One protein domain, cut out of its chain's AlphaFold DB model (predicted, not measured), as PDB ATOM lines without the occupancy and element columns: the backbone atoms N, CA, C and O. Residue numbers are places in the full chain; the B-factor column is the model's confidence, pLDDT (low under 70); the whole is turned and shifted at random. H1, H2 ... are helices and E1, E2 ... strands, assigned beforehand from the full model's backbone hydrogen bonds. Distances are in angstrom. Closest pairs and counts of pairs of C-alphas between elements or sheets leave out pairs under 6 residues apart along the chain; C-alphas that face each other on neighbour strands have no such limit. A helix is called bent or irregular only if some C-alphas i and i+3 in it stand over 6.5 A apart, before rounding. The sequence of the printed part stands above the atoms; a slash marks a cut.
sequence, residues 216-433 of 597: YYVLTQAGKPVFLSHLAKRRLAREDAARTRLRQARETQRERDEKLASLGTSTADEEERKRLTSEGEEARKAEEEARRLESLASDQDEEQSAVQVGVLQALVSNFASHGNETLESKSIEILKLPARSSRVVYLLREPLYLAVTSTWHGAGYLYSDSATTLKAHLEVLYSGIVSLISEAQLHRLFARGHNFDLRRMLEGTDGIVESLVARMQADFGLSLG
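AT A GLANCE: This is residues 216 to 433 of the 597 residues of the protein "Vacuolar fusion protein MON1" of Jaminaea rosea (UniProt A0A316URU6). A long helical hairpin, H1 and H2, makes an arm on a small head, whose core is a four-stranded sheet between helices. The end of H2 crosses one face of the sheet and H3 lies over E3 on that same face, while H4 covers part of the other face and H7 packs on H4 and the start of H1. You have 218 residues here, with eight named helices and four named strands in the order E1 E2 H1 H2 H3 E3 E4 H4 H5 H6 H7 H8, and the sheet runs E2 E1 E4 E3, all antiparallel. The class is mixed, helices and strands; the whole is loose, with a radius of gyration of the C-alphas of 24.1 A, and elongated, spanning 83 by 51 by 33 A.

IN THESE COORDINATES: Find C-alpha 216 at (211.714, 165.183, 178.144), where E1, residues 216 to 220, begins; E2 follows at 225 to 228. H1, residues 229 to 262, is 49.2 A long; H2, residues 267 to 322, runs 82.8 A from C-alpha 267 at (224.390, 226.049, 176.321). H2 has a kink of 28 degrees near residue 316 and is irregular, with C-alphas 318 and 321 7.1 A apart. Then come H3, 324 to 334, E3, 343 to 349, E4, 352 to 358, and H4, 371 to 389, 27.5 A long. Last are H5, 391 to 398, H6, 407 to 410, H7, 414 to 426, and H8, 428 to 431, ending at C-alpha 431 at (219.824, 157.029, 187.178).

HOW THE PARTS SIT: Look first at the sheet, where these backbone atoms of antiparallel neighbour strands are within hydrogen-bond range: N 218 and O 227 of E1 and E2 at 2.9 A, N 217 and O 355 of E1 and E4 at 2.8 A, and N 347 and O 354 of E3 and E4 at 2.8 A. It is in three layers, helices on both faces: H2 and H3 on one, H4 and H7 on the other. H2 runs across the strands, at a height over the sheet of 4.9 A; H4 is slantwise to them, at 8.8 A. H1 and H2 touch at a shallow tilt of 8 degrees, opposite ways, closest at the C-alphas of Leu 260 and Arg 273, 6.4 A. H4 and H7 touch at the C-alphas of His 377 and Met 424, 6.5 A; H4 touches H8 too, at those of Ala 376 and Ser 431, 5.4 A. H5 is not on the sheet, and H6 only grazes it. Each O i to N i+4 pair is within hydrogen-bond range in H1, H3, H4, H5 and H7, and 50 of 52 in H2; H6 and H8 are too short for one.

THE WHOLE: The C-alphas farthest apart, those of Ser 266 and His 322, are 83.7 A apart. The printed part has no cut, and its long link is E4 to H4. Confidence is under 70 at residues 339 to 340, 361 to 368 and 428 to 433.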
ATOM      1  N   TYR A 216     212.645 165.793 177.203       93.19
ATOM      2  CA  TYR A 216     211.714 165.183 178.144       93.19
ATOM      3  C   TYR A 216     210.336 165.804 177.980       93.19
ATOM      4  O   TYR A 216     210.192 167.029 177.954       93.19
ATOM      5  N   TYR A 217     209.336 164.935 177.900       93.94
ATOM      6  CA  TYR A 217     207.939 165.262 177.689       93.94
ATOM      7  C   TYR A 217     207.126 164.701 178.853       93.94
ATOM      8  O   TYR A 217     207.237 163.521 179.185       93.94
ATOM      9  N   VAL A 218     206.305 165.545 179.471       94.62
ATOM     10  CA  VAL A 218     205.387 165.169 180.546       94.62
ATOM     11  C   VAL A 218     204.006 165.653 180.146       94.62
ATOM     12  O   VAL A 218     203.791 166.856 179.994       94.62
ATOM     13  N   LEU A 219     203.084 164.715 179.965       93.06
ATOM     14  CA  LEU A 219     201.720 164.943 179.504       93.06
ATOM     15  C   LEU A 219     200.722 164.430 180.548       93.06
ATOM     16  O   LEU A 219     201.025 163.526 181.330       93.06
ATOM     17  N   THR A 220     199.506 164.966 180.545       92.50
ATOM     18  CA  THR A 220     198.365 164.319 181.204       92.50
ATOM     19  C   THR A 220     197.833 163.186 180.326       92.50
ATOM     20  O   THR A 220     198.021 163.197 179.110       92.50
ATOM     21  N   GLN A 221     197.086 162.248 180.912       87.88
ATOM     22  CA  GLN A 221     196.377 161.192 180.170       87.88
ATOM     23  C   GLN A 221     195.461 161.727 179.047       87.88
ATOM     24  O   GLN A 221     195.179 161.021 178.082       87.88
ATOM     25  N   ALA A 222     195.015 162.983 179.165       86.75
ATOM     26  CA  ALA A 222     194.176 163.694 178.203       86.75
ATOM     27  C   ALA A 222     194.974 164.459 177.124       86.75
ATOM     28  O   ALA A 222     194.405 165.288 176.417       86.75
ATOM     29  N   GLY A 223     196.289 164.244 177.016       86.06
ATOM     30  CA  GLY A 223     197.128 164.902 176.013       86.06
ATOM     31  C   GLY A 223     197.349 166.396 176.252       86.06
ATOM     32  O   GLY A 223     197.613 167.126 175.303       86.06
ATOM     33  N   LYS A 224     197.246 166.884 177.496       89.88
ATOM     34  CA  LYS A 224     197.685 168.251 177.829       89.88
ATOM     35  C   LYS A 224     199.161 168.236 178.226       89.88
ATOM     36  O   LYS A 224     199.535 167.368 179.018       89.88
ATOM     37  N   PRO A 225     200.002 169.173 177.751       90.88
ATOM     38  CA  PRO A 225     201.359 169.290 178.265       90.88
ATOM     39  C   PRO A 225     201.334 169.677 179.744       90.88
ATOM     40  O   PRO A 225     200.486 170.451 180.179       90.88
ATOM     41  N   VAL A 226     202.290 169.149 180.498       91.00
ATOM     42  CA  VAL A 226     202.555 169.489 181.903       91.00
ATOM     43  C   VAL A 226     203.940 170.120 182.015       91.00
ATOM     44  O   VAL A 226     204.077 171.174 182.621       91.00
ATOM     45  N   PHE A 227     204.945 169.505 181.385       93.06
ATOM     46  CA  PHE A 227     206.319 170.002 181.309       93.06
ATOM     47  C   PHE A 227     206.998 169.513 180.019       93.06
ATOM     48  O   PHE A 227     206.765 168.387 179.573       93.06
ATOM     49  N   LEU A 228     207.836 170.362 179.417       92.12
ATOM     50  CA  LEU A 228     208.541 170.117 178.154       92.12
ATOM     51  C   LEU A 228     209.956 170.705 178.257       92.12
ATOM     52  O   LEU A 228     210.106 171.925 178.203       92.12
ATOM     53  N   SER A 229     210.994 169.875 178.417       90.88
ATOM     54  CA  SER A 229     212.326 170.373 178.825       90.88
ATOM     55  C   SER A 229     212.939 171.378 177.846       90.88
ATOM     56  O   SER A 229     213.541 172.365 178.263       90.88
ATOM     57  N   HIS A 230     212.756 171.190 176.535       87.25
ATOM     58  CA  HIS A 230     213.292 172.124 175.538       87.25
ATOM     59  C   HIS A 230     212.619 173.503 175.588       87.25
ATOM     60  O   HIS A 230     213.276 174.495 175.283       87.25
ATOM     61  N   LEU A 231     211.355 173.580 176.018       87.75
ATOM     62  CA  LEU A 231     210.642 174.848 176.207       87.75
ATOM     63  C   LEU A 231     210.909 175.452 177.588       87.75
ATOM     64  O   LEU A 231     211.095 176.659 177.682       87.75
ATOM     65  N   ALA A 232     211.024 174.632 178.637       87.81
ATOM     66  CA  ALA A 232     211.432 175.091 179.964       87.81
ATOM     67  C   ALA A 232     212.822 175.749 179.922       87.81
ATOM     68  O   ALA A 232     212.995 176.850 180.440       87.81
ATOM     69  N   LYS A 233     213.789 175.145 179.211       85.81
ATOM     70  CA  LYS A 233     215.101 175.759 178.938       85.81
ATOM     71  C   LYS A 233     214.987 177.104 178.214       85.81
ATOM     72  O   LYS A 233     215.633 178.059 178.635       85.81
ATOM     73  N   ARG A 234     214.168 177.200 177.155       88.06
ATOM     74  CA  ARG A 234     213.937 178.459 176.413       88.06
ATOM     75  C   ARG A 234     213.303 179.536 177.297       88.06
ATOM     76  O   ARG A 234     213.791 180.660 177.311       88.06
ATOM     77  N   ARG A 235     212.260 179.191 178.060       87.00
ATOM     78  CA  ARG A 235     211.568 180.091 178.997       87.00
ATOM     79  C   ARG A 235     212.517 180.621 180.069       87.00
ATOM     80  O   ARG A 235     212.600 181.830 180.230       87.00
ATOM     81  N   LEU A 236     213.271 179.745 180.735       85.00
ATOM     82  CA  LEU A 236     214.239 180.146 181.761       85.00
ATOM     83  C   LEU A 236     215.351 181.033 181.178       85.00
ATOM     84  O   LEU A 236     215.679 182.052 181.771       85.00
ATOM     85  N   ALA A 237     215.865 180.716 179.984       87.06
ATOM     86  CA  ALA A 237     216.853 181.561 179.310       87.06
ATOM     87  C   ALA A 237     216.303 182.956 178.946       87.06
ATOM     88  O   ALA A 237     217.034 183.936 179.071       87.06
ATOM     89  N   ARG A 238     215.024 183.068 178.548       87.31
ATOM     90  CA  ARG A 238     214.341 184.364 178.358       87.31
ATOM     91  C   ARG A 238     214.148 185.103 179.684       87.31
ATOM     92  O   ARG A 238     214.514 186.266 179.768       87.31
ATOM     93  N   GLU A 239     213.652 184.434 180.730       85.38
ATOM     94  CA  GLU A 239     213.512 185.024 182.073       85.38
ATOM     95  C   GLU A 239     214.840 185.604 182.580       85.38
ATOM     96  O   GLU A 239     214.878 186.741 183.047       85.38
ATOM     97  N   ASP A 240     215.935 184.852 182.469       85.19
ATOM     98  CA  ASP A 240     217.250 185.289 182.940       85.19
ATOM     99  C   ASP A 240     217.828 186.403 182.050       85.19
ATOM    100  O   ASP A 240     218.348 187.388 182.574       85.19
ATOM    101  N   ALA A 241     217.641 186.337 180.726       87.94
ATOM    102  CA  ALA A 241     217.994 187.428 179.813       87.94
ATOM    103  C   ALA A 241     217.138 188.694 180.019       87.94
ATOM    104  O   ALA A 241     217.583 189.798 179.710       87.94
ATOM    105  N   ALA A 242     215.898 188.565 180.496       87.56
ATOM    106  CA  ALA A 242     215.033 189.690 180.857       87.56
ATOM    107  C   ALA A 242     215.462 190.309 182.191       87.56
ATOM    108  O   ALA A 242     215.523 191.532 182.302       87.56
ATOM    109  N   ARG A 243     215.849 189.486 183.177       84.88
ATOM    110  CA  ARG A 243     216.441 189.946 184.445       84.88
ATOM    111  C   ARG A 243     217.738 190.722 184.219       84.88
ATOM    112  O   ARG A 243     217.896 191.791 184.802       84.88
ATOM    113  N   THR A 244     218.647 190.231 183.370       87.44
ATOM    114  CA  THR A 244     219.904 190.943 183.076       87.44
ATOM    115  C   THR A 244     219.663 192.250 182.326       87.44
ATOM    116  O   THR A 244     220.200 193.269 182.750       87.44
ATOM    117  N   ARG A 245     218.797 192.269 181.300       88.00
ATOM    118  CA  ARG A 245     218.403 193.514 180.610       88.00
ATOM    119  C   ARG A 245     217.750 194.522 181.550       88.00
ATOM    120  O   ARG A 245     218.150 195.677 181.544       88.00
ATOM    121  N   LEU A 246     216.790 194.108 182.382       86.88
ATOM    122  CA  LEU A 246     216.123 195.004 183.336       86.88
ATOM    123  C   LEU A 246     217.107 195.566 184.370       86.88
ATOM    124  O   LEU A 246     217.021 196.736 184.736       86.88
ATOM    125  N   ARG A 247     218.064 194.748 184.825       87.75
ATOM    126  CA  ARG A 247     219.144 195.194 185.708       87.75
ATOM    127  C   ARG A 247     220.037 196.229 185.015       87.75
ATOM    128  O   ARG A 247     220.215 197.310 185.562       87.75
ATOM    129  N   GLN A 248     220.505 195.948 183.800       88.94
ATOM    130  CA  GLN A 248     221.319 196.872 183.002       88.94
ATOM    131  C   GLN A 248     220.565 198.168 182.662       88.94
ATOM    132  O   GLN A 248     221.152 199.245 182.692       88.94
ATOM    133  N   ALA A 249     219.258 198.098 182.395       88.69
ATOM    134  CA  ALA A 249     218.404 199.264 182.182       88.69
ATOM    135  C   ALA A 249     218.277 200.119 183.455       88.69
ATOM    136  O   ALA A 249     218.381 201.339 183.377       88.69
ATOM    137  N   ARG A 250     218.127 199.501 184.636       88.81
ATOM    138  CA  ARG A 250     218.132 200.208 185.933       88.81
ATOM    139  C   ARG A 250     219.495 200.832 186.253       88.81
ATOM    140  O   ARG A 250     219.540 201.971 186.705       88.81
ATOM    141  N   GLU A 251     220.590 200.114 186.008       89.75
ATOM    142  CA  GLU A 251     221.964 200.593 186.233       89.75
ATOM    143  C   GLU A 251     222.293 201.773 185.295       89.75
ATOM    144  O   GLU A 251     222.652 202.851 185.766       89.75
ATOM    145  N   THR A 252     222.044 201.638 183.987       89.62
ATOM    146  CA  THR A 252     222.241 202.730 183.010       89.62
ATOM    147  C   THR A 252     221.255 203.888 183.169       89.62
ATOM    148  O   THR A 252     221.599 205.016 182.816       89.62
ATOM    149  N   GLN A 253     220.048 203.667 183.710       89.06
ATOM    150  CA  GLN A 253     219.165 204.773 184.082       89.06
ATOM    151  C   GLN A 253     219.736 205.550 185.276       89.06
ATOM    152  O   GLN A 253     219.814 206.770 185.187       89.06
ATOM    153  N   ARG A 254     220.201 204.878 186.342       90.94
ATOM    154  CA  ARG A 254     220.837 205.551 187.492       90.94
ATOM    155  C   ARG A 254     222.028 206.405 187.053       90.94
ATOM    156  O   ARG A 254     222.057 207.589 187.362       90.94
ATOM    157  N   GLU A 255     222.918 205.862 186.220       90.88
ATOM    158  CA  GLU A 255     224.022 206.642 185.642       90.88
ATOM    159  C   GLU A 255     223.559 207.875 184.845       90.88
ATOM    160  O   GLU A 255     224.250 208.892 184.823       90.88
ATOM    161  N   ARG A 256     222.432 207.788 184.124       87.25
ATOM    162  CA  ARG A 256     221.874 208.915 183.355       87.25
ATOM    163  C   ARG A 256     221.243 209.963 184.259       87.25
ATOM    164  O   ARG A 256     221.457 211.145 184.015       87.25
ATOM    165  N   ASP A 257     220.510 209.542 185.283       88.94
ATOM    166  CA  ASP A 257     219.877 210.434 186.252       88.94
ATOM    167  C   ASP A 257     220.955 211.158 187.098       88.94
ATOM    168  O   ASP A 257     220.867 212.369 187.297       88.94
ATOM    169  N   GLU A 258     222.046 210.472 187.469       91.38
ATOM    170  CA  GLU A 258     223.249 211.060 188.088       91.38
ATOM    171  C   GLU A 258     223.953 212.071 187.165       91.38
ATOM    172  O   GLU A 258     224.219 213.206 187.573       91.38
ATOM    173  N   LYS A 259     224.211 211.709 185.896       88.94
ATOM    174  CA  LYS A 259     224.789 212.631 184.897       88.94
ATOM    175  C   LYS A 259     223.898 213.864 184.719       88.94
ATOM    176  O   LYS A 259     224.397 214.984 184.778       88.94
ATOM    177  N   LEU A 260     222.585 213.682 184.586       89.06
ATOM    178  CA  LEU A 260     221.612 214.760 184.396       89.06
ATOM    179  C   LEU A 260     221.455 215.662 185.635       89.06
ATOM    180  O   LEU A 260     221.134 216.839 185.473       89.06
ATOM    181  N   ALA A 261     221.731 215.154 186.841       87.88
ATOM    182  CA  ALA A 261     221.836 215.946 188.069       87.88
ATOM    183  C   ALA A 261     223.173 216.709 188.199       87.88
ATOM    184  O   ALA A 261     223.239 217.700 188.923       87.88
ATOM    185  N   SER A 262     224.227 216.272 187.497       88.44
ATOM    186  CA  SER A 262     225.547 216.925 187.490       88.44
ATOM    187  C   SER A 262     225.696 218.070 186.474       88.44
ATOM    188  O   SER A 262     226.645 218.848 186.571       88.44
ATOM    189  N   LEU A 263     224.774 218.182 185.508       87.50
ATOM    190  CA  LEU A 263     224.805 219.196 184.447       87.50
ATOM    191  C   LEU A 263     224.446 220.600 184.960       87.50
ATOM    192  O   LEU A 263     223.564 220.777 185.802       87.50
ATOM    193  N   GLY A 264     225.122 221.608 184.408       81.00
ATOM    194  CA  GLY A 264     224.909 223.019 184.720       81.00
ATOM    195  C   GLY A 264     223.810 223.689 183.885       81.00
ATOM    196  O   GLY A 264     222.886 223.058 183.375       81.00
ATOM    197  N   THR A 265     223.917 225.013 183.744       81.56
ATOM    198  CA  THR A 265     223.000 225.849 182.947       81.56
ATOM    199  C   THR A 265     223.693 226.514 181.750       81.56
ATOM    200  O   THR A 265     223.286 227.597 181.330       81.56
ATOM    201  N   SER A 266     224.782 225.939 181.233       85.50
ATOM    202  CA  SER A 266     225.413 226.420 180.000       85.50
ATOM    203  C   SER A 266     224.676 225.907 178.757       85.50
ATOM    204  O   SER A 266     223.914 224.942 178.804       85.50
ATOM    205  N   THR A 267     224.940 226.520 177.603       81.50
ATOM    206  CA  THR A 267     224.390 226.049 176.321       81.50
ATOM    207  C   THR A 267     224.881 224.647 175.945       81.50
ATOM    208  O   THR A 267     224.169 223.931 175.250       81.50
ATOM    209  N   ALA A 268     226.055 224.230 176.437       81.00
ATOM    210  CA  ALA A 268     226.563 222.869 176.268       81.00
ATOM    211  C   ALA A 268     225.822 221.864 177.168       81.00
ATOM    212  O   ALA A 268     225.443 220.794 176.693       81.00
ATOM    213  N   ASP A 269     225.532 222.229 178.425       83.25
ATOM    214  CA  ASP A 269     224.707 221.410 179.328       83.25
ATOM    215  C   ASP A 269     223.303 221.188 178.745       83.25
ATOM    216  O   ASP A 269     222.748 220.093 178.809       83.25
ATOM    217  N   GLU A 270     222.735 222.223 178.122       84.12
ATOM    218  CA  GLU A 270     221.454 222.139 177.427       84.12
ATOM    219  C   GLU A 270     221.459 221.184 176.225       84.12
ATOM    220  O   GLU A 270     220.423 220.581 175.936       84.12
ATOM    221  N   GLU A 271     222.568 221.061 175.493       86.25
ATOM    222  CA  GLU A 271     222.706 220.078 174.413       86.25
ATOM    223  C   GLU A 271     222.897 218.661 174.958       86.25
ATOM    224  O   GLU A 271     222.229 217.736 174.494       86.25
ATOM    225  N   GLU A 272     223.749 218.486 175.969       85.31
ATOM    226  CA  GLU A 272     224.007 217.180 176.582       85.31
ATOM    227  C   GLU A 272     222.750 216.620 177.259       85.31
ATOM    228  O   GLU A 272     222.387 215.459 177.065       85.31
ATOM    229  N   ARG A 273     221.982 217.472 177.948       85.31
ATOM    230  CA  ARG A 273     220.691 217.094 178.534       85.31
ATOM    231  C   ARG A 273     219.705 216.587 177.479       85.31
ATOM    232  O   ARG A 273     218.995 215.616 177.737       85.31
ATOM    233  N   LYS A 274     219.674 217.202 176.288       88.50
ATOM    234  CA  LYS A 274     218.829 216.756 175.165       88.50
ATOM    235  C   LYS A 274     219.276 215.372 174.672       88.50
ATOM    236  O   LYS A 274     218.423 214.493 174.541       88.50
ATOM    237  N   ARG A 275     220.588 215.142 174.511       89.12
ATOM    238  CA  ARG A 275     221.167 213.837 174.121       89.12
ATOM    239  C   ARG A 275     220.783 212.726 175.102       89.12
ATOM    240  O   ARG A 275     220.188 211.733 174.683       89.12
ATOM    241  N   LEU A 276     221.010 212.942 176.401       86.25
ATOM    242  CA  LEU A 276     220.649 211.992 177.462       86.25
ATOM    243  C   LEU A 276     219.147 211.657 177.459       86.25
ATOM    244  O   LEU A 276     218.777 210.497 177.649       86.25
ATOM    245  N   THR A 277     218.267 212.632 177.186       87.44
ATOM    246  CA  THR A 277     216.823 212.354 177.060       87.44
ATOM    247  C   THR A 277     216.466 211.533 175.818       87.44
ATOM    248  O   THR A 277     215.672 210.599 175.939       87.44
ATOM    249  N   SER A 278     217.072 211.796 174.652       89.88
ATOM    250  CA  SER A 278     216.847 210.975 173.450       89.88
ATOM    251  C   SER A 278     217.348 209.541 173.623       89.88
ATOM    252  O   SER A 278     216.614 208.604 173.318       89.88
ATOM    253  N   GLU A 279     218.531 209.347 174.211       88.25
ATOM    254  CA  GLU A 279     219.042 208.009 174.517       88.25
ATOM    255  C   GLU A 279     218.153 207.243 175.514       88.25
ATOM    256  O   GLU A 279     218.014 206.020 175.429       88.25
ATOM    257  N   GLY A 280     217.554 207.951 176.480       88.38
ATOM    258  CA  GLY A 280     216.594 207.378 177.422       88.38
ATOM    259  C   GLY A 280     215.304 206.917 176.741       88.38
ATOM    260  O   GLY A 280     214.772 205.855 177.073       88.38
ATOM    261  N   GLU A 281     214.810 207.668 175.752       88.69
ATOM    262  CA  GLU A 281     213.692 207.221 174.918       88.69
ATOM    263  C   GLU A 281     214.060 206.031 174.022       88.69
ATOM    264  O   GLU A 281     213.261 205.106 173.887       88.69
ATOM    265  N   GLU A 282     215.239 206.042 173.399       90.06
ATOM    266  CA  GLU A 282     215.720 204.949 172.547       90.06
ATOM    267  C   GLU A 282     215.897 203.652 173.342       90.06
ATOM    268  O   GLU A 282     215.421 202.603 172.910       90.06
ATOM    269  N   ALA A 283     216.459 203.726 174.553       87.25
ATOM    270  CA  ALA A 283     216.557 202.582 175.457       87.25
ATOM    271  C   ALA A 283     215.176 202.009 175.831       87.25
ATOM    272  O   ALA A 283     214.995 200.792 175.822       87.25
ATOM    273  N   ARG A 284     214.175 202.867 176.095       88.00
ATOM    274  CA  ARG A 284     212.791 202.430 176.369       88.00
ATOM    275  C   ARG A 284     212.136 201.769 175.153       88.00
ATOM    276  O   ARG A 284     211.504 200.727 175.305       88.00
ATOM    277  N   LYS A 285     212.325 202.330 173.952       91.88
ATOM    278  CA  LYS A 285     211.823 201.763 172.684       91.88
ATOM    279  C   LYS A 285     212.455 200.393 172.402       91.88
ATOM    280  O   LYS A 285     211.739 199.453 172.070       91.88
ATOM    281  N   ALA A 286     213.765 200.255 172.617       89.56
ATOM    282  CA  ALA A 286     214.483 198.989 172.479       89.56
ATOM    283  C   ALA A 286     214.038 197.933 173.510       89.56
ATOM    284  O   ALA A 286     213.938 196.750 173.178       89.56
ATOM    285  N   GLU A 287     213.726 198.331 174.751       88.81
ATOM    286  CA  GLU A 287     213.173 197.405 175.746       88.81
ATOM    287  C   GLU A 287     211.760 196.929 175.362       88.81
ATOM    288  O   GLU A 287     211.464 195.736 175.462       88.81
ATOM    289  N   GLU A 288     210.894 197.828 174.880       90.44
ATOM    290  CA  GLU A 288     209.550 197.477 174.402       90.44
ATOM    291  C   GLU A 288     209.602 196.533 173.188       90.44
ATOM    292  O   GLU A 288     208.898 195.518 173.164       90.44
ATOM    293  N   GLU A 289     210.477 196.802 172.215       92.12
ATOM    294  CA  GLU A 289     210.698 195.921 171.065       92.12
ATOM    295  C   GLU A 289     211.203 194.537 171.499       92.12
ATOM    296  O   GLU A 289     210.664 193.516 171.062       92.12
ATOM    297  N   ALA A 290     212.170 194.473 172.419       89.06
ATOM    298  CA  ALA A 290     212.683 193.203 172.925       89.06
ATOM    299  C   ALA A 290     211.598 192.394 173.663       89.06
ATOM    300  O   ALA A 290     211.429 191.204 173.387       89.06
ATOM    301  N   ARG A 291     210.795 193.039 174.525       88.75
ATOM    302  CA  ARG A 291     209.633 192.413 175.190       88.75
ATOM    303  C   ARG A 291     208.612 191.885 174.168       88.75
ATOM    304  O   ARG A 291     208.060 190.798 174.345       88.75
ATOM    305  N   ARG A 292     208.375 192.620 173.074       91.81
ATOM    306  CA  ARG A 292     207.473 192.214 171.982       91.81
ATOM    307  C   ARG A 292     207.997 191.000 171.211       91.81
ATOM    308  O   ARG A 292     207.220 190.085 170.932       91.81
ATOM    309  N   LEU A 293     209.291 190.965 170.891       90.38
ATOM    310  CA  LEU A 293     209.935 189.815 170.245       90.38
ATOM    311  C   LEU A 293     209.875 188.560 171.132       90.38
ATOM    312  O   LEU A 293     209.654 187.460 170.627       90.38
ATOM    313  N   GLU A 294     209.999 188.714 172.451       88.06
ATOM    314  CA  GLU A 294     209.869 187.604 173.399       88.06
ATOM    315  C   GLU A 294     208.444 187.053 173.506       88.06
ATOM    316  O   GLU A 294     208.295 185.834 173.596       88.06
ATOM    317  N   SER A 295     207.412 187.906 173.426       90.31
ATOM    318  CA  SER A 295     206.017 187.451 173.324       90.31
ATOM    319  C   SER A 295     205.830 186.572 172.087       90.31
ATOM    320  O   SER A 295     205.465 185.407 172.218       90.31
ATOM    321  N   LEU A 296     206.206 187.078 170.905       91.31
ATOM    322  CA  LEU A 296     206.081 186.349 169.636       91.31
ATOM    323  C   LEU A 296     206.857 185.019 169.645       91.31
ATOM    324  O   LEU A 296     206.396 184.017 169.097       91.31
ATOM    325  N   ALA A 297     208.027 184.986 170.288       88.00
ATOM    326  CA  ALA A 297     208.817 183.768 170.451       88.00
ATOM    327  C   ALA A 297     208.218 182.783 171.477       88.00
ATOM    328  O   ALA A 297     208.495 181.585 171.397       88.00
ATOM    329  N   SER A 298     207.415 183.261 172.434       87.75
ATOM    330  CA  SER A 298     206.633 182.419 173.344       87.75
ATOM    331  C   SER A 298     205.409 181.832 172.639       87.75
ATOM    332  O   SER A 298     205.172 180.632 172.756       87.75
ATOM    333  N   ASP A 299     204.690 182.636 171.853       89.50
ATOM    334  CA  ASP A 299     203.516 182.202 171.086       89.50
ATOM    335  C   ASP A 299     203.887 181.057 170.117       89.50
ATOM    336  O   ASP A 299     203.268 179.991 170.124       89.50
ATOM    337  N   GLN A 300     204.990 181.217 169.373       88.81
ATOM    338  CA  GLN A 300     205.540 180.176 168.490       88.81
ATOM    339  C   GLN A 300     205.988 178.908 169.239       88.81
ATOM    340  O   GLN A 300     205.860 177.800 168.708       88.81
ATOM    341  N   ASP A 301     206.534 179.042 170.453       87.12
ATOM    342  CA  ASP A 301     206.887 177.896 171.299       87.12
ATOM    343  C   ASP A 301     205.628 177.144 171.765       87.12
ATOM    344  O   ASP A 301     205.637 175.910 171.791       87.12
ATOM    345  N   GLU A 302     204.538 177.846 172.098       86.25
ATOM    346  CA  GLU A 302     203.272 177.221 172.501       86.25
ATOM    347  C   GLU A 302     202.580 176.503 171.331       86.25
ATOM    348  O   GLU A 302     202.149 175.358 171.510       86.25
ATOM    349  N   GLU A 303     202.563 177.083 170.126       87.81
ATOM    350  CA  GLU A 303     202.082 176.411 168.907       87.81
ATOM    351  C   GLU A 303     202.873 175.122 168.620       87.81
ATOM    352  O   GLU A 303     202.298 174.038 168.466       87.81
ATOM    353  N   GLN A 304     204.210 175.205 168.629       85.06
ATOM    354  CA  GLN A 304     205.090 174.042 168.462       85.06
ATOM    355  C   GLN A 304     204.896 173.001 169.576       85.06
ATOM    356  O   GLN A 304     205.044 171.800 169.325       85.06
ATOM    357  N   SER A 305     204.558 173.438 170.796       84.88
ATOM    358  CA  SER A 305     204.219 172.549 171.908       84.88
ATOM    359  C   SER A 305     202.948 171.754 171.615       84.88
ATOM    360  O   SER A 305     202.962 170.530 171.732       84.88
ATOM    361  N   ALA A 306     201.883 172.420 171.159       87.44
ATOM    362  CA  ALA A 306     200.588 171.797 170.914       87.44
ATOM    363  C   ALA A 306     200.679 170.733 169.811       87.44
ATOM    364  O   ALA A 306     200.149 169.632 169.971       87.44
ATOM    365  N   VAL A 307     201.429 171.015 168.738       89.12
ATOM    366  CA  VAL A 307     201.679 170.055 167.649       89.12
ATOM    367  C   VAL A 307     202.471 168.836 168.141       89.12
ATOM    368  O   VAL A 307     202.038 167.704 167.923       89.12
ATOM    369  N   GLN A 308     203.593 169.032 168.847       86.62
ATOM    370  CA  GLN A 308     204.395 167.912 169.374       86.62
ATOM    371  C   GLN A 308     203.596 167.041 170.352       86.62
ATOM    372  O   GLN A 308     203.668 165.814 170.299       86.62
ATOM    373  N   VAL A 309     202.818 167.671 171.232       88.50
ATOM    374  CA  VAL A 309     201.991 166.986 172.228       88.50
ATOM    375  C   VAL A 309     200.853 166.210 171.566       88.50
ATOM    376  O   VAL A 309     200.626 165.058 171.929       88.50
ATOM    377  N   GLY A 310     200.178 166.792 170.568       89.31
ATOM    378  CA  GLY A 310     199.125 166.113 169.809       89.31
ATOM    379  C   GLY A 310     199.633 164.852 169.103       89.31
ATOM    380  O   GLY A 310     198.994 163.804 169.184       89.31
ATOM    381  N   VAL A 311     200.823 164.916 168.492       90.62
ATOM    382  CA  VAL A 311     201.473 163.747 167.875       90.62
ATOM    383  C   VAL A 311     201.832 162.686 168.922       90.62
ATOM    384  O   VAL A 311     201.536 161.512 168.718       90.62
ATOM    385  N   LEU A 312     202.409 163.073 170.066       89.56
ATOM    386  CA  LEU A 312     202.737 162.130 171.146       89.56
ATOM    387  C   LEU A 312     201.492 161.467 171.755       89.56
ATOM    388  O   LEU A 312     201.506 160.260 171.991       89.56
ATOM    389  N   GLN A 313     200.404 162.215 171.956       91.31
ATOM    390  CA  GLN A 313     199.137 161.661 172.436       91.31
ATOM    391  C   GLN A 313     198.521 160.699 171.409       91.31
ATOM    392  O   GLN A 313     198.034 159.636 171.790       91.31
ATOM    393  N   ALA A 314     198.575 161.023 170.112       91.44
ATOM    394  CA  ALA A 314     198.105 160.136 169.049       91.44
ATOM    395  C   ALA A 314     198.944 158.848 168.945       91.44
ATOM    396  O   ALA A 314     198.385 157.772 168.738       91.44
ATOM    397  N   LEU A 315     200.264 158.928 169.134       91.31
ATOM    398  CA  LEU A 315     201.152 157.761 169.200       91.31
ATOM    399  C   LEU A 315     200.773 156.838 170.366       91.31
ATOM    400  O   LEU A 315     200.520 155.651 170.152       91.31
ATOM    401  N   VAL A 316     200.662 157.389 171.580       90.75
ATOM    402  CA  VAL A 316     200.268 156.631 172.781       90.75
ATOM    403  C   VAL A 316     198.873 156.024 172.610       90.75
ATOM    404  O   VAL A 316     198.708 154.823 172.814       90.75
ATOM    405  N   SER A 317     197.885 156.806 172.164       90.94
ATOM    406  CA  SER A 317     196.499 156.342 172.012       90.94
ATOM    407  C   SER A 317     196.326 155.224 170.979       90.94
ATOM    408  O   SER A 317     195.421 154.409 171.135       90.94
ATOM    409  N   ASN A 318     197.157 155.179 169.931       90.12
ATOM    410  CA  ASN A 318     197.068 154.146 168.895       90.12
ATOM    411  C   ASN A 318     197.912 152.900 169.212       90.12
ATOM    412  O   ASN A 318     197.517 151.792 168.845       90.12
ATOM    413  N   PHE A 319     199.073 153.056 169.863       89.00
ATOM    414  CA  PHE A 319     200.074 151.982 169.951       89.00
ATOM    415  C   PHE A 319     200.433 151.516 171.368       89.00
ATOM    416  O   PHE A 319     201.059 150.468 171.488       89.00
ATOM    417  N   ALA A 320     199.989 152.175 172.447       86.56
ATOM    418  CA  ALA A 320     200.217 151.659 173.807       86.56
ATOM    419  C   ALA A 320     199.585 150.268 174.030       86.56
ATOM    420  O   ALA A 320     200.176 149.410 174.682       86.56
ATOM    421  N   SER A 321     198.430 150.007 173.409       87.69
ATOM    422  CA  SER A 321     197.755 148.698 173.391       87.69
ATOM    423  C   SER A 321     198.529 147.595 172.656       87.69
ATOM    424  O   SER A 321     198.269 146.417 172.882       87.69
ATOM    425  N   HIS A 322     199.479 147.963 171.793       84.06
ATOM    426  CA  HIS A 322     200.295 147.042 170.998       84.06
ATOM    427  C   HIS A 322     201.651 146.726 171.667       84.06
ATOM    428  O   HIS A 322     202.467 146.002 171.100       84.06
ATOM    429  N   GLY A 323     201.902 147.259 172.869       84.56
ATOM    430  CA  GLY A 323     203.132 147.049 173.635       84.56
ATOM    431  C   GLY A 323     204.248 148.050 173.313       84.56
ATOM    432  O   GLY A 323     204.404 148.504 172.175       84.56
ATOM    433  N   ASN A 324     205.039 148.382 174.341       83.88
ATOM    434  CA  ASN A 324     206.007 149.487 174.325       83.88
ATOM    435  C   ASN A 324     207.001 149.432 173.157       83.88
ATOM    436  O   ASN A 324     207.240 150.459 172.537       83.88
ATOM    437  N   GLU A 325     207.536 148.261 172.806       83.50
ATOM    438  CA  GLU A 325     208.512 148.119 171.712       83.50
ATOM    439  C   GLU A 325     207.943 148.572 170.355       83.50
ATOM    440  O   GLU A 325     208.646 149.183 169.545       83.50
ATOM    441  N   THR A 326     206.646 148.335 170.117       86.00
ATOM    442  CA  THR A 326     205.966 148.771 168.887       86.00
ATOM    443  C   THR A 326     205.663 150.270 168.914       86.00
ATOM    444  O   THR A 326     205.801 150.935 167.886       86.00
ATOM    445  N   LEU A 327     205.314 150.812 170.088       87.94
ATOM    446  CA  LEU A 327     205.120 152.244 170.315       87.94
ATOM    447  C   LEU A 327     206.435 153.007 170.098       87.94
ATOM    448  O   LEU A 327     206.452 153.968 169.335       87.94
ATOM    449  N   GLU A 328     207.539 152.569 170.704       86.00
ATOM    450  CA  GLU A 328     208.867 153.181 170.565       86.00
ATOM    451  C   GLU A 328     209.353 153.139 169.107       86.00
ATOM    452  O   GLU A 328     209.731 154.177 168.560       86.00
ATOM    453  N   SER A 329     209.241 151.985 168.434       84.50
ATOM    454  CA  SER A 329     209.630 151.829 167.023       84.50
ATOM    455  C   SER A 329     208.834 152.743 166.083       84.50
ATOM    456  O   SER A 329     209.422 153.491 165.300       84.50
ATOM    457  N   LYS A 330     207.497 152.754 166.190       84.62
ATOM    458  CA  LYS A 330     206.635 153.614 165.355       84.62
ATOM    459  C   LYS A 330     206.791 155.099 165.685       84.62
ATOM    460  O   LYS A 330     206.624 155.943 164.810       84.62
ATOM    461  N   SER A 331     207.143 155.437 166.925       85.44
ATOM    462  CA  SER A 331     207.406 156.825 167.319       85.44
ATOM    463  C   SER A 331     208.683 157.365 166.677       85.44
ATOM    464  O   SER A 331     208.701 158.520 166.265       85.44
ATOM    465  N   ILE A 332     209.725 156.540 166.524       83.50
ATOM    466  CA  ILE A 332     210.943 156.908 165.781       83.50
ATOM    467  C   ILE A 332     210.608 157.220 164.312       83.50
ATOM    468  O   ILE A 332     211.015 158.266 163.802       83.50
ATOM    469  N   GLU A 333     209.818 156.360 163.663       82.69
ATOM    470  CA  GLU A 333     209.351 156.530 162.279       82.69
ATOM    471  C   GLU A 333     208.508 157.807 162.096       82.69
ATOM    472  O   GLU A 333     208.840 158.672 161.283       82.69
ATOM    473  N   ILE A 334     207.442 157.964 162.888       83.50
ATOM    474  CA  ILE A 334     206.459 159.052 162.745       83.50
ATOM    475  C   ILE A 334     207.047 160.416 163.131       83.50
ATOM    476  O   ILE A 334     206.751 161.417 162.477       83.50
ATOM    477  N   LEU A 335     207.930 160.472 164.135       81.69
ATOM    478  CA  LEU A 335     208.673 161.691 164.486       81.69
ATOM    479  C   LEU A 335     209.843 161.975 163.522       81.69
ATOM    480  O   LEU A 335     210.555 162.962 163.717       81.69
ATOM    481  N   LYS A 336     210.049 161.136 162.492       79.12
ATOM    482  CA  LYS A 336     211.138 161.220 161.499       79.12
ATOM    483  C   LYS A 336     212.527 161.313 162.139       79.12
ATOM    484  O   LYS A 336     213.430 161.971 161.620       79.12
ATOM    485  N   LEU A 337     212.694 160.660 163.286       80.12
ATOM    486  CA  LEU A 337     213.957 160.614 164.007       80.12
ATOM    487  C   LEU A 337     214.914 159.647 163.287       80.12
ATOM    488  O   LEU A 337     214.475 158.587 162.832       80.12
ATOM    489  N   PRO A 338     216.218 159.962 163.163       73.56
ATOM    490  CA  PRO A 338     217.158 159.093 162.462       73.56
ATOM    491  C   PRO A 338     217.253 157.734 163.169       73.56
ATOM    492  O   PRO A 338     217.793 157.621 164.271       73.56
ATOM    493  N   ALA A 339     216.701 156.699 162.529       63.28
ATOM    494  CA  ALA A 339     216.271 155.470 163.201       63.28
ATOM    495  C   ALA A 339     217.395 154.580 163.759       63.28
ATOM    496  O   ALA A 339     217.130 153.684 164.553       63.28
ATOM    497  N   ARG A 340     218.651 154.828 163.368       64.31
ATOM    498  CA  ARG A 340     219.823 154.181 163.981       64.31
ATOM    499  C   ARG A 340     220.358 154.956 165.186       64.31
ATOM    500  O   ARG A 340     220.832 154.334 166.123       64.31
ATOM    501  N   SER A 341     220.273 156.288 165.170       73.12
ATOM    502  CA  SER A 341     220.856 157.163 166.198       73.12
ATOM    503  C   SER A 341     219.867 157.708 167.227       73.12
ATOM    504  O   SER A 341     220.261 158.465 168.113       73.12
ATOM    505  N   SER A 342     218.595 157.317 167.142       80.06
ATOM    506  CA  SER A 342     217.534 157.820 168.015       80.06
ATOM    507  C   SER A 342     216.881 156.715 168.828       80.06
ATOM    508  O   SER A 342     216.613 155.628 168.322       80.06
ATOM    509  N   ARG A 343     216.568 157.024 170.085       85.44
ATOM    510  CA  ARG A 343     215.805 156.170 170.991       85.44
ATOM    511  C   ARG A 343     214.711 156.994 171.657       85.44
ATOM    512  O   ARG A 343     214.965 158.080 172.179       85.44
ATOM    513  N   VAL A 344     213.496 156.466 171.626       89.25
ATOM    514  CA  VAL A 344     212.342 156.997 172.355       89.25
ATOM    515  C   VAL A 344     212.007 155.990 173.448       89.25
ATOM    516  O   VAL A 344     212.091 154.797 173.185       89.25
ATOM    517  N   VAL A 345     211.673 156.450 174.653       91.12
ATOM    518  CA  VAL A 345     211.220 155.589 175.760       91.12
ATOM    519  C   VAL A 345     210.011 156.221 176.437       91.12
ATOM    520  O   VAL A 345     209.978 157.441 176.622       91.12
ATOM    521  N   TYR A 346     209.037 155.392 176.821       93.31
ATOM    522  CA  TYR A 346     207.787 155.815 177.462       93.31
ATOM    523  C   TYR A 346     207.643 155.282 178.897       93.31
ATOM    524  O   TYR A 346     208.005 154.148 179.209       93.31
ATOM    525  N   LEU A 347     207.039 156.096 179.767       92.94
ATOM    526  CA  LEU A 347     206.563 155.716 181.096       92.94
ATOM    527  C   LEU A 347     205.110 156.184 181.241       92.94
ATOM    528  O   LEU A 347     204.834 157.351 181.521       92.94
ATOM    529  N   LEU A 348     204.179 155.258 181.025       93.00
ATOM    530  CA  LEU A 348     202.743 155.508 181.105       93.00
ATOM    531  C   LEU A 348     202.251 155.140 182.517       93.00
ATOM    532  O   LEU A 348     202.224 153.961 182.866       93.00
ATOM    533  N   ARG A 349     201.896 156.132 183.346       90.88
ATOM    534  CA  ARG A 349     201.354 155.924 184.702       90.88
ATOM    535  C   ARG A 349     200.246 156.934 184.988       90.88
ATOM    536  O   ARG A 349     200.515 158.053 185.426       90.88
ATOM    537  N   GLU A 350     199.002 156.520 184.759       88.06
ATOM    538  CA  GLU A 350     197.821 157.364 184.961       88.06
ATOM    539  C   GLU A 350     197.853 158.109 186.318       88.06
ATOM    540  O   GLU A 350     198.158 157.501 187.350       88.06
ATOM    541  N   PRO A 351     197.563 159.424 186.346       90.81
ATOM    542  CA  PRO A 351     197.045 160.239 185.241       90.81
ATOM    543  C   PRO A 351     198.116 160.944 184.375       90.81
ATOM    544  O   PRO A 351     197.790 161.907 183.677       90.81
ATOM    545  N   LEU A 352     199.384 160.510 184.415       92.81
ATOM    546  CA  LEU A 352     200.507 161.143 183.706       92.81
ATOM    547  C   LEU A 352     201.199 160.199 182.708       92.81
ATOM    548  O   LEU A 352     201.570 159.071 183.032       92.81
ATOM    549  N   TYR A 353     201.458 160.697 181.502       94.19
ATOM    550  CA  TYR A 353     202.244 160.007 180.480       94.19
ATOM    551  C   TYR A 353     203.554 160.755 180.261       94.19
ATOM    552  O   TYR A 353     203.560 161.931 179.897       94.19
ATOM    553  N   LEU A 354     204.673 160.082 180.513       95.50
ATOM    554  CA  LEU A 354     206.008 160.634 180.334       95.50
ATOM    555  C   LEU A 354     206.689 159.966 179.138       95.50
ATOM    556  O   LEU A 354     206.543 158.763 178.920       95.50
ATOM    557  N   ALA A 355     207.467 160.741 178.393       93.88
ATOM    558  CA  ALA A 355     208.294 160.252 177.300       93.88
ATOM    559  C   ALA A 355     209.642 160.977 177.277       93.88
ATOM    560  O   ALA A 355     209.750 162.144 177.663       93.88
ATOM    561  N   VAL A 356     210.677 160.301 176.788       92.19
ATOM    562  CA  VAL A 356     211.966 160.917 176.461       92.19
ATOM    563  C   VAL A 356     212.349 160.561 175.037       92.19
ATOM    564  O   VAL A 356     212.278 159.395 174.652       92.19
ATOM    565  N   THR A 357     212.780 161.558 174.266       89.06
ATOM    566  CA  THR A 357     213.479 161.342 172.997       89.06
ATOM    567  C   THR A 357     214.957 161.684 173.181       89.06
ATOM    568  O   THR A 357     215.323 162.745 173.699       89.06
ATOM    569  N   SER A 358     215.820 160.750 172.794       86.38
ATOM    570  CA  SER A 358     217.272 160.900 172.789       86.38
ATOM    571  C   SER A 358     217.787 160.632 171.382       86.38
ATOM    572  O   SER A 358     217.379 159.663 170.747       86.38
ATOM    573  N   THR A 359     218.690 161.480 170.897       77.62
ATOM    574  CA  THR A 359     219.424 161.287 169.634       77.62
ATOM    575  C   THR A 359     220.892 160.933 169.903       77.62
ATOM    576  O   THR A 359     221.779 161.279 169.122       77.62
ATOM    577  N   TRP A 360     221.179 160.326 171.063       71.56
ATOM    578  CA  TRP A 360     222.538 160.035 171.519       71.56
ATOM    579  C   TRP A 360     223.017 158.647 171.064       71.56
ATOM    580  O   TRP A 360     222.987 157.666 171.812       71.56
ATOM    581  N   HIS A 361     223.462 158.585 169.807       58.56
ATOM    582  CA  HIS A 361     224.210 157.464 169.231       58.56
ATOM    583  C   HIS A 361     224.963 157.912 167.965       58.56
ATOM    584  O   HIS A 361     224.384 158.560 167.094       58.56
ATOM    585  N   GLY A 362     226.200 157.437 167.780       50.78
ATOM    586  CA  GLY A 362     226.816 157.332 166.448       50.78
ATOM    587  C   GLY A 362     227.392 158.618 165.852       50.78
ATOM    588  O   GLY A 362     227.152 158.908 164.684       50.78
ATOM    589  N   ALA A 363     228.192 159.342 166.633       45.31
ATOM    590  CA  ALA A 363     229.127 160.358 166.140       45.31
ATOM    591  C   ALA A 363     230.505 160.115 166.783       45.31
ATOM    592  O   ALA A 363     230.943 160.876 167.637       45.31
ATOM    593  N   GLY A 364     231.114 158.957 166.495       48.38
ATOM    594  CA  GLY A 364     232.352 158.472 167.132       48.38
ATOM    595  C   GLY A 364     232.200 157.963 168.578       48.38
ATOM    596  O   GLY A 364     232.940 157.081 168.998       48.38
ATOM    597  N   TYR A 365     231.218 158.462 169.335       52.00
ATOM    598  CA  TYR A 365     231.036 158.123 170.753       52.00
ATOM    599  C   TYR A 365     230.805 156.625 171.025       52.00
ATOM    600  O   TYR A 365     229.846 156.029 170.535       52.00
ATOM    601  N   LEU A 366     231.644 156.063 171.904       50.84
ATOM    602  CA  LEU A 366     231.663 154.655 172.336       50.84
ATOM    603  C   LEU A 366     230.421 154.221 173.151       50.84
ATOM    604  O   LEU A 366     230.186 153.031 173.338       50.84
ATOM    605  N   TYR A 367     229.620 155.175 173.636       56.62
ATOM    606  CA  TYR A 367     228.423 154.932 174.446       56.62
ATOM    607  C   TYR A 367     227.137 155.282 173.687       56.62
ATOM    608  O   TYR A 367     227.080 156.254 172.935       56.62
ATOM    609  N   SER A 368     226.078 154.506 173.940       64.88
ATOM    610  CA  SER A 368     224.717 154.783 173.467       64.88
ATOM    611  C   SER A 368     223.717 154.739 174.622       64.88
ATOM    612  O   SER A 368     223.940 154.070 175.634       64.88
ATOM    613  N   ASP A 369     222.612 155.466 174.481       75.94
ATOM    614  CA  ASP A 369     221.634 155.634 175.558       75.94
ATOM    615  C   ASP A 369     220.850 154.339 175.830       75.94
ATOM    616  O   ASP A 369     220.064 153.900 174.985       75.94
ATOM    617  N   SER A 370     221.033 153.697 176.987       82.12
ATOM    618  CA  SER A 370     220.300 152.460 177.291       82.12
ATOM    619  C   SER A 370     218.830 152.750 177.624       82.12
ATOM    620  O   SER A 370     218.497 153.731 178.294       82.12
ATOM    621  N   ALA A 371     217.925 151.871 177.182       82.81
ATOM    622  CA  ALA A 371     216.495 152.012 177.469       82.81
ATOM    623  C   ALA A 371     216.195 151.946 178.980       82.81
ATOM    624  O   ALA A 371     215.301 152.636 179.466       82.81
ATOM    625  N   THR A 372     216.981 151.178 179.744       84.25
ATOM    626  CA  THR A 372     216.878 151.095 181.209       84.25
ATOM    627  C   THR A 372     217.275 152.405 181.890       84.25
ATOM    628  O   THR A 372     216.539 152.868 182.759       84.25
ATOM    629  N   THR A 373     218.363 153.052 181.458       85.38
ATOM    630  CA  THR A 373     218.753 154.387 181.938       85.38
ATOM    631  C   THR A 373     217.693 155.423 181.570       85.38
ATOM    632  O   THR A 373     217.239 156.171 182.431       85.38
ATOM    633  N   LEU A 374     217.209 155.442 180.325       87.94
ATOM    634  CA  LEU A 374     216.156 156.377 179.915       87.94
ATOM    635  C   LEU A 374     214.843 156.178 180.690       87.94
ATOM    636  O   LEU A 374     214.237 157.165 181.107       87.94
ATOM    637  N   LYS A 375     214.438 154.934 180.972       88.75
ATOM    638  CA  LYS A 375     213.284 154.644 181.835       88.75
ATOM    639  C   LYS A 375     213.513 155.121 183.275       88.75
ATOM    640  O   LYS A 375     212.642 155.780 183.836       88.75
ATOM    641  N   ALA A 376     214.697 154.874 183.841       87.62
ATOM    642  CA  ALA A 376     215.070 155.360 185.170       87.62
ATOM    643  C   ALA A 376     214.979 156.892 185.282       87.62
ATOM    644  O   ALA A 376     214.483 157.417 186.278       87.62
ATOM    645  N   HIS A 377     215.383 157.615 184.231       89.81
ATOM    646  CA  HIS A 377     215.227 159.069 184.154       89.81
ATOM    647  C   HIS A 377     213.743 159.481 184.218       89.81
ATOM    648  O   HIS A 377     213.408 160.427 184.928       89.81
ATOM    649  N   LEU A 378     212.838 158.767 183.536       92.56
ATOM    650  CA  LEU A 378     211.398 159.048 183.617       92.56
ATOM    651  C   LEU A 378     210.814 158.752 185.008       92.56
ATOM    652  O   LEU A 378     209.949 159.492 185.469       92.56
ATOM    653  N   GLU A 379     211.294 157.721 185.708       91.50
ATOM    654  CA  GLU A 379     210.834 157.383 187.066       91.50
ATOM    655  C   GLU A 379     211.285 158.421 188.116       91.50
ATOM    656  O   GLU A 379     210.506 158.791 189.004       91.50
ATOM    657  N   VAL A 380     212.498 158.970 187.978       91.44
ATOM    658  CA  VAL A 380     212.965 160.117 188.780       91.44
ATOM    659  C   VAL A 380     212.168 161.384 188.444       91.44
ATOM    660  O   VAL A 380     211.715 162.069 189.361       91.44
ATOM    661  N   LEU A 381     211.912 161.668 187.162       93.56
ATOM    662  CA  LEU A 381     211.122 162.829 186.728       93.56
ATOM    663  C   LEU A 381     209.664 162.770 187.219       93.56
ATOM    664  O   LEU A 381     209.157 163.762 187.742       93.56
ATOM    665  N   TYR A 382     209.014 161.603 187.132       94.06
ATOM    666  CA  TYR A 382     207.690 161.358 187.717       94.06
ATOM    667  C   TYR A 382     207.693 161.649 189.223       94.06
ATOM    668  O   TYR A 382     206.824 162.360 189.729       94.06
ATOM    669  N   SER A 383     208.711 161.158 189.935       92.56
ATOM    670  CA  SER A 383     208.880 161.401 191.373       92.56
ATOM    671  C   SER A 383     209.103 162.888 191.688       92.56
ATOM    672  O   SER A 383     208.589 163.385 192.688       92.56
ATOM    673  N   GLY A 384     209.784 163.623 190.803       92.69
ATOM    674  CA  GLY A 384     209.915 165.079 190.857       92.69
ATOM    675  C   GLY A 384     208.579 165.813 190.758       92.69
ATOM    676  O   GLY A 384     208.276 166.649 191.606       92.69
ATOM    677  N   ILE A 385     207.730 165.450 189.796       93.56
ATOM    678  CA  ILE A 385     206.381 166.029 189.660       93.56
ATOM    679  C   ILE A 385     205.525 165.695 190.890       93.56
ATOM    680  O   ILE A 385     204.882 166.574 191.463       93.56
ATOM    681  N   VAL A 386     205.571 164.445 191.365       92.62
ATOM    682  CA  VAL A 386     204.870 164.027 192.589       92.62
ATOM    683  C   VAL A 386     205.402 164.748 193.834       92.62
ATOM    684  O   VAL A 386     204.623 164.963 194.761       92.62
ATOM    685  N   SER A 387     206.658 165.208 193.863       93.75
ATOM    686  CA  SER A 387     207.163 166.047 194.962       93.75
ATOM    687  C   SER A 387     206.566 167.460 194.987       93.75
ATOM    688  O   SER A 387     206.433 168.045 196.057       93.75
ATOM    689  N   LEU A 388     206.113 167.993 193.848       92.50
ATOM    690  CA  LEU A 388     205.531 169.338 193.770       92.50
ATOM    691  C   LEU A 388     204.039 169.372 194.140       92.50
ATOM    692  O   LEU A 388     203.586 170.334 194.753       92.50
ATOM    693  N   ILE A 389     203.276 168.320 193.815       90.19
ATOM    694  CA  ILE A 389     201.811 168.283 194.032       90.19
ATOM    695  C   ILE A 389     201.304 167.159 194.948       90.19
ATOM    696  O   ILE A 389     200.162 167.224 195.385       90.19
ATOM    697  N   SER A 390     202.111 166.161 195.317       91.44
ATOM    698  CA  SER A 390     201.702 164.891 195.962       91.44
ATOM    699  C   SER A 390     200.785 163.996 195.117       91.44
ATOM    700  O   SER A 390     199.918 164.454 194.370       91.44
ATOM    701  N   GLU A 391     200.925 162.683 195.303       90.00
ATOM    702  CA  GLU A 391     200.125 161.667 194.609       90.00
ATOM    703  C   GLU A 391     198.639 161.793 194.984       90.00
ATOM    704  O   GLU A 391     197.746 161.716 194.138       90.00
ATOM    705  N   ALA A 392     198.357 162.116 196.250       88.38
ATOM    706  CA  ALA A 392     196.991 162.295 196.723       88.38
ATOM    707  C   ALA A 392     196.295 163.540 196.143       88.38
ATOM    708  O   ALA A 392     195.084 163.495 195.930       88.38
ATOM    709  N   GLN A 393     196.972 164.676 195.908       90.38
ATOM    710  CA  GLN A 393     196.309 165.786 195.191       90.38
ATOM    711  C   GLN A 393     196.169 165.464 193.704       90.38
ATOM    712  O   GLN A 393     195.088 165.685 193.170       90.38
ATOM    713  N   LEU A 394     197.194 164.872 193.075       91.25
ATOM    714  CA  LEU A 394     197.161 164.460 191.670       91.25
ATOM    715  C   LEU A 394     195.907 163.623 191.358       91.25
ATOM    716  O   LEU A 394     195.088 164.035 190.535       91.25
ATOM    717  N   HIS A 395     195.665 162.525 192.082       90.38
ATOM    718  CA  HIS A 395     194.454 161.723 191.873       90.38
ATOM    719  C   HIS A 395     193.154 162.484 192.203       90.38
ATOM    720  O   HIS A 395     192.173 162.342 191.478       90.38
ATOM    721  N   ARG A 396     193.126 163.345 193.236       90.31
ATOM    722  CA  ARG A 396     191.936 164.163 193.566       90.31
ATOM    723  C   ARG A 396     191.604 165.225 192.510       90.31
ATOM    724  O   ARG A 396     190.442 165.608 192.406       90.31
ATOM    725  N   LEU A 397     192.587 165.709 191.749       90.19
ATOM    726  CA  LEU A 397     192.375 166.646 190.643       90.19
ATOM    727  C   LEU A 397     191.764 165.923 189.437       90.19
ATOM    728  O   LEU A 397     190.697 166.317 188.971       90.19
ATOM    729  N   PHE A 398     192.363 164.813 188.999       90.94
ATOM    730  CA  PHE A 398     191.851 164.056 187.849       90.94
ATOM    731  C   PHE A 398     190.520 163.341 188.133       90.94
ATOM    732  O   PHE A 398     189.679 163.265 187.240       90.94
ATOM    733  N   ALA A 399     190.249 162.947 189.383       88.94
ATOM    734  CA  ALA A 399     188.931 162.459 189.805       88.94
ATOM    735  C   ALA A 399     187.827 163.539 189.776       88.94
ATOM    736  O   ALA A 399     186.649 163.204 189.696       88.94
ATOM    737  N   ARG A 400     188.183 164.833 189.831       87.81
ATOM    738  CA  ARG A 400     187.242 165.955 189.633       87.81
ATOM    739  C   ARG A 400     187.073 166.332 188.161       87.81
ATOM    740  O   ARG A 400     186.044 166.892 187.799       87.81
ATOM    741  N   GLY A 401     188.064 166.037 187.325       83.38
ATOM    742  CA  GLY A 401     187.989 166.234 185.884       83.38
ATOM    743  C   GLY A 401     189.200 165.647 185.170       83.38
ATOM    744  O   GLY A 401     190.319 166.128 185.337       83.38
ATOM    745  N   HIS A 402     188.969 164.659 184.305       82.25
ATOM    746  CA  HIS A 402     190.018 163.999 183.516       82.25
ATOM    747  C   HIS A 402     190.797 164.972 182.601       82.25
ATOM    748  O   HIS A 402     191.954 164.722 182.277       82.25
ATOM    749  N   ASN A 403     190.185 166.108 182.242       83.75
ATOM    750  CA  ASN A 403     190.767 167.184 181.433       83.75
ATOM    751  C   ASN A 403     191.402 168.325 182.261       83.75
ATOM    752  O   ASN A 403     191.557 169.438 181.743       83.75
ATOM    753  N   PHE A 404     191.752 168.106 183.534       87.12
ATOM    754  CA  PHE A 404     192.430 169.124 184.348       87.12
ATOM    755  C   PHE A 404     193.784 169.538 183.734       87.12
ATOM    756  O   PHE A 404     194.493 168.716 183.154       87.12
ATOM    757  N   ASP A 405     194.137 170.823 183.833       87.19
ATOM    758  CA  ASP A 405     195.394 171.369 183.303       87.19
ATOM    759  C   ASP A 405     196.352 171.695 184.455       87.19
ATOM    760  O   ASP A 405     196.117 172.620 185.232       87.19
ATOM    761  N   LEU A 406     197.421 170.906 184.581       89.31
ATOM    762  CA  LEU A 406     198.391 171.044 185.668       89.31
ATOM    763  C   LEU A 406     199.334 172.243 185.500       89.31
ATOM    764  O   LEU A 406     199.943 172.643 186.491       89.31
ATOM    765  N   ARG A 407     199.459 172.838 184.302       85.50
ATOM    766  CA  ARG A 407     200.456 173.899 184.042       85.50
ATOM    767  C   ARG A 407     200.277 175.091 184.979       85.50
ATOM    768  O   ARG A 407     201.240 175.519 185.594       85.50
ATOM    769  N   ARG A 408     199.030 175.523 185.189       83.81
ATOM    770  CA  ARG A 408     198.662 176.618 186.112       83.81
ATOM    771  C   ARG A 408     198.881 176.297 187.599       83.81
ATOM    772  O   ARG A 408     198.838 177.199 188.423       83.81
ATOM    773  N   MET A 409     199.061 175.024 187.964       85.31
ATOM    774  CA  MET A 409     199.403 174.609 189.336       85.31
ATOM    775  C   MET A 409     200.906 174.393 189.542       85.31
ATOM    776  O   MET A 409     201.368 174.428 190.678       85.31
ATOM    777  N   LEU A 410     201.651 174.150 188.463       85.69
ATOM    778  CA  LEU A 410     203.106 173.982 188.461       85.69
ATOM    779  C   LEU A 410     203.833 175.237 187.950       85.69
ATOM    780  O   LEU A 410     205.055 175.228 187.791       85.69
ATOM    781  N   GLU A 411     203.102 176.321 187.702       82.44
ATOM    782  CA  GLU A 411     203.634 177.568 187.169       82.44
ATOM    783  C   GLU A 411     204.732 178.131 188.081       82.44
ATOM    784  O   GLU A 411     204.618 178.156 189.307       82.44
ATOM    785  N   GLY A 412     205.861 178.506 187.481       80.69
ATOM    786  CA  GLY A 412     207.046 178.935 188.217       80.69
ATOM    787  C   GLY A 412     207.822 177.823 188.944       80.69
ATOM    788  O   GLY A 412     208.870 178.135 189.506       80.69
ATOM    789  N   THR A 413     207.390 176.555 188.902       87.00
ATOM    790  CA  THR A 413     208.196 175.400 189.362       87.00
ATOM    791  C   THR A 413     209.110 174.827 188.268       87.00
ATOM    792  O   THR A 413     209.968 173.994 188.566       87.00
ATOM    793  N   ASP A 414     209.003 175.324 187.026       85.88
ATOM    794  CA  ASP A 414     209.827 174.939 185.865       85.88
ATOM    795  C   ASP A 414     211.334 174.908 186.190       85.88
ATOM    796  O   ASP A 414     212.034 173.969 185.812       85.88
ATOM    797  N   GLY A 415     211.835 175.880 186.964       86.25
ATOM    798  CA  GLY A 415     213.237 175.944 187.398       86.25
ATOM    799  C   GLY A 415     213.688 174.772 188.284       86.25
ATOM    800  O   GLY A 415     214.867 174.408 188.255       86.25
ATOM    801  N   ILE A 416     212.768 174.144 189.024       89.69
ATOM    802  CA  ILE A 416     213.003 172.937 189.832       89.69
ATOM    803  C   ILE A 416     212.987 171.701 188.929       89.69
ATOM    804  O   ILE A 416     213.929 170.906 188.968       89.69
ATOM    805  N   VAL A 417     211.975 171.552 188.073       91.94
ATOM    806  CA  VAL A 417     211.863 170.390 187.172       91.94
ATOM    807  C   VAL A 417     213.019 170.359 186.165       91.94
ATOM    808  O   VAL A 417     213.628 169.310 185.963       91.94
ATOM    809  N   GLU A 418     213.422 171.508 185.620       90.62
ATOM    810  CA  GLU A 418     214.587 171.599 184.734       90.62
ATOM    811  C   GLU A 418     215.918 171.412 185.487       90.62
ATOM    812  O   GLU A 418     216.875 170.901 184.918       90.62
ATOM    813  N   SER A 419     216.004 171.749 186.784       89.06
ATOM    814  CA  SER A 419     217.176 171.368 187.597       89.06
ATOM    815  C   SER A 419     217.279 169.845 187.744       89.06
ATOM    816  O   SER A 419     218.372 169.289 187.632       89.06
ATOM    817  N   LEU A 420     216.142 169.157 187.896       90.12
ATOM    818  CA  LEU A 420     216.097 167.697 187.982       90.12
ATOM    819  C   LEU A 420     216.519 167.059 186.657       90.12
ATOM    820  O   LEU A 420     217.400 166.205 186.641       90.12
ATOM    821  N   VAL A 421     215.958 167.537 185.546       90.31
ATOM    822  CA  VAL A 421     216.287 167.096 184.181       90.31
ATOM    823  C   VAL A 421     217.757 167.342 183.831       90.31
ATOM    824  O   VAL A 421     218.379 166.479 183.207       90.31
ATOM    825  N   ALA A 422     218.333 168.475 184.239       86.25
ATOM    826  CA  ALA A 422     219.750 168.768 184.044       86.25
ATOM    827  C   ALA A 422     220.646 167.827 184.867       86.25
ATOM    828  O   ALA A 422     221.520 167.177 184.297       86.25
ATOM    829  N   ARG A 423     220.396 167.682 186.178       83.38
ATOM    830  CA  ARG A 423     221.192 166.790 187.042       83.38
ATOM    831  C   ARG A 423     221.067 165.327 186.630       83.38
ATOM    832  O   ARG A 423     222.076 164.649 186.537       83.38
ATOM    833  N   MET A 424     219.880 164.854 186.251       84.00
ATOM    834  CA  MET A 424     219.693 163.507 185.687       84.00
ATOM    835  C   MET A 424     220.547 163.237 184.436       84.00
ATOM    836  O   MET A 424     220.865 162.087 184.167       84.00
ATOM    837  N   GLN A 425     220.909 164.259 183.652       81.12
ATOM    838  CA  GLN A 425     221.773 164.104 182.471       81.12
ATOM    839  C   GLN A 425     223.279 164.118 182.794       81.12
ATOM    840  O   GLN A 425     224.061 163.739 181.927       81.12
ATOM    841  N   ALA A 426     223.681 164.514 184.007       77.88
ATOM    842  CA  ALA A 426     225.080 164.571 184.447       77.88
ATOM    843  C   ALA A 426     225.413 163.533 185.542       77.88
ATOM    844  O   ALA A 426     226.446 162.868 185.489       77.88
ATOM    845  N   ASP A 427     224.523 163.362 186.521       72.38
ATOM    846  CA  ASP A 427     224.705 162.526 187.706       72.38
ATOM    847  C   ASP A 427     224.109 161.122 187.506       72.38
ATOM    848  O   ASP A 427     222.981 160.838 187.919       72.38
ATOM    849  N   PHE A 428     224.896 160.183 186.970       67.12
ATOM    850  CA  PHE A 428     224.497 158.767 186.847       67.12
ATOM    851  C   PHE A 428     224.045 158.122 188.179       67.12
ATOM    852  O   PHE A 428     223.305 157.137 188.170       67.12
ATOM    853  N   GLY A 429     224.439 158.686 189.329       67.75
ATOM    854  CA  GLY A 429     223.977 158.272 190.662       67.75
ATOM    855  C   GLY A 429     222.476 158.485 190.919       67.75
ATOM    856  O   GLY A 429     221.915 157.802 191.778       67.75
ATOM    857  N   LEU A 430     221.814 159.367 190.157       68.62
ATOM    858  CA  LEU A 430     220.349 159.463 190.107       68.62
ATOM    859  C   LEU A 430     219.747 158.285 189.324       68.62
ATOM    860  O   LEU A 430     218.778 157.667 189.764       68.62
ATOM    861  N   SER A 431     220.349 157.961 188.181       63.56
ATOM    862  CA  SER A 431     219.824 157.029 187.178       63.56
ATOM    863  C   SER A 431     220.001 155.554 187.550       63.56
ATOM    864  O   SER A 431     219.121 154.741 187.278       63.56
ATOM    865  N   LEU A 432     221.102 155.197 188.217       62.50
ATOM    866  CA  LEU A 432     221.370 153.826 188.683       62.50
ATOM    867  C   LEU A 432     220.324 153.323 189.697       62.50
ATOM    868  O   LEU A 432     220.044 152.126 189.770       62.50
ATOM    869  N   GLY A 433     219.714 154.234 190.459       55.16
ATOM    870  CA  GLY A 433     218.883 153.881 191.609       55.16
ATOM    871  C   GLY A 433     217.468 153.377 191.311       55.16
ATOM    872  O   GLY A 433     216.865 152.760 192.190       55.16
TER     873      GLY A 433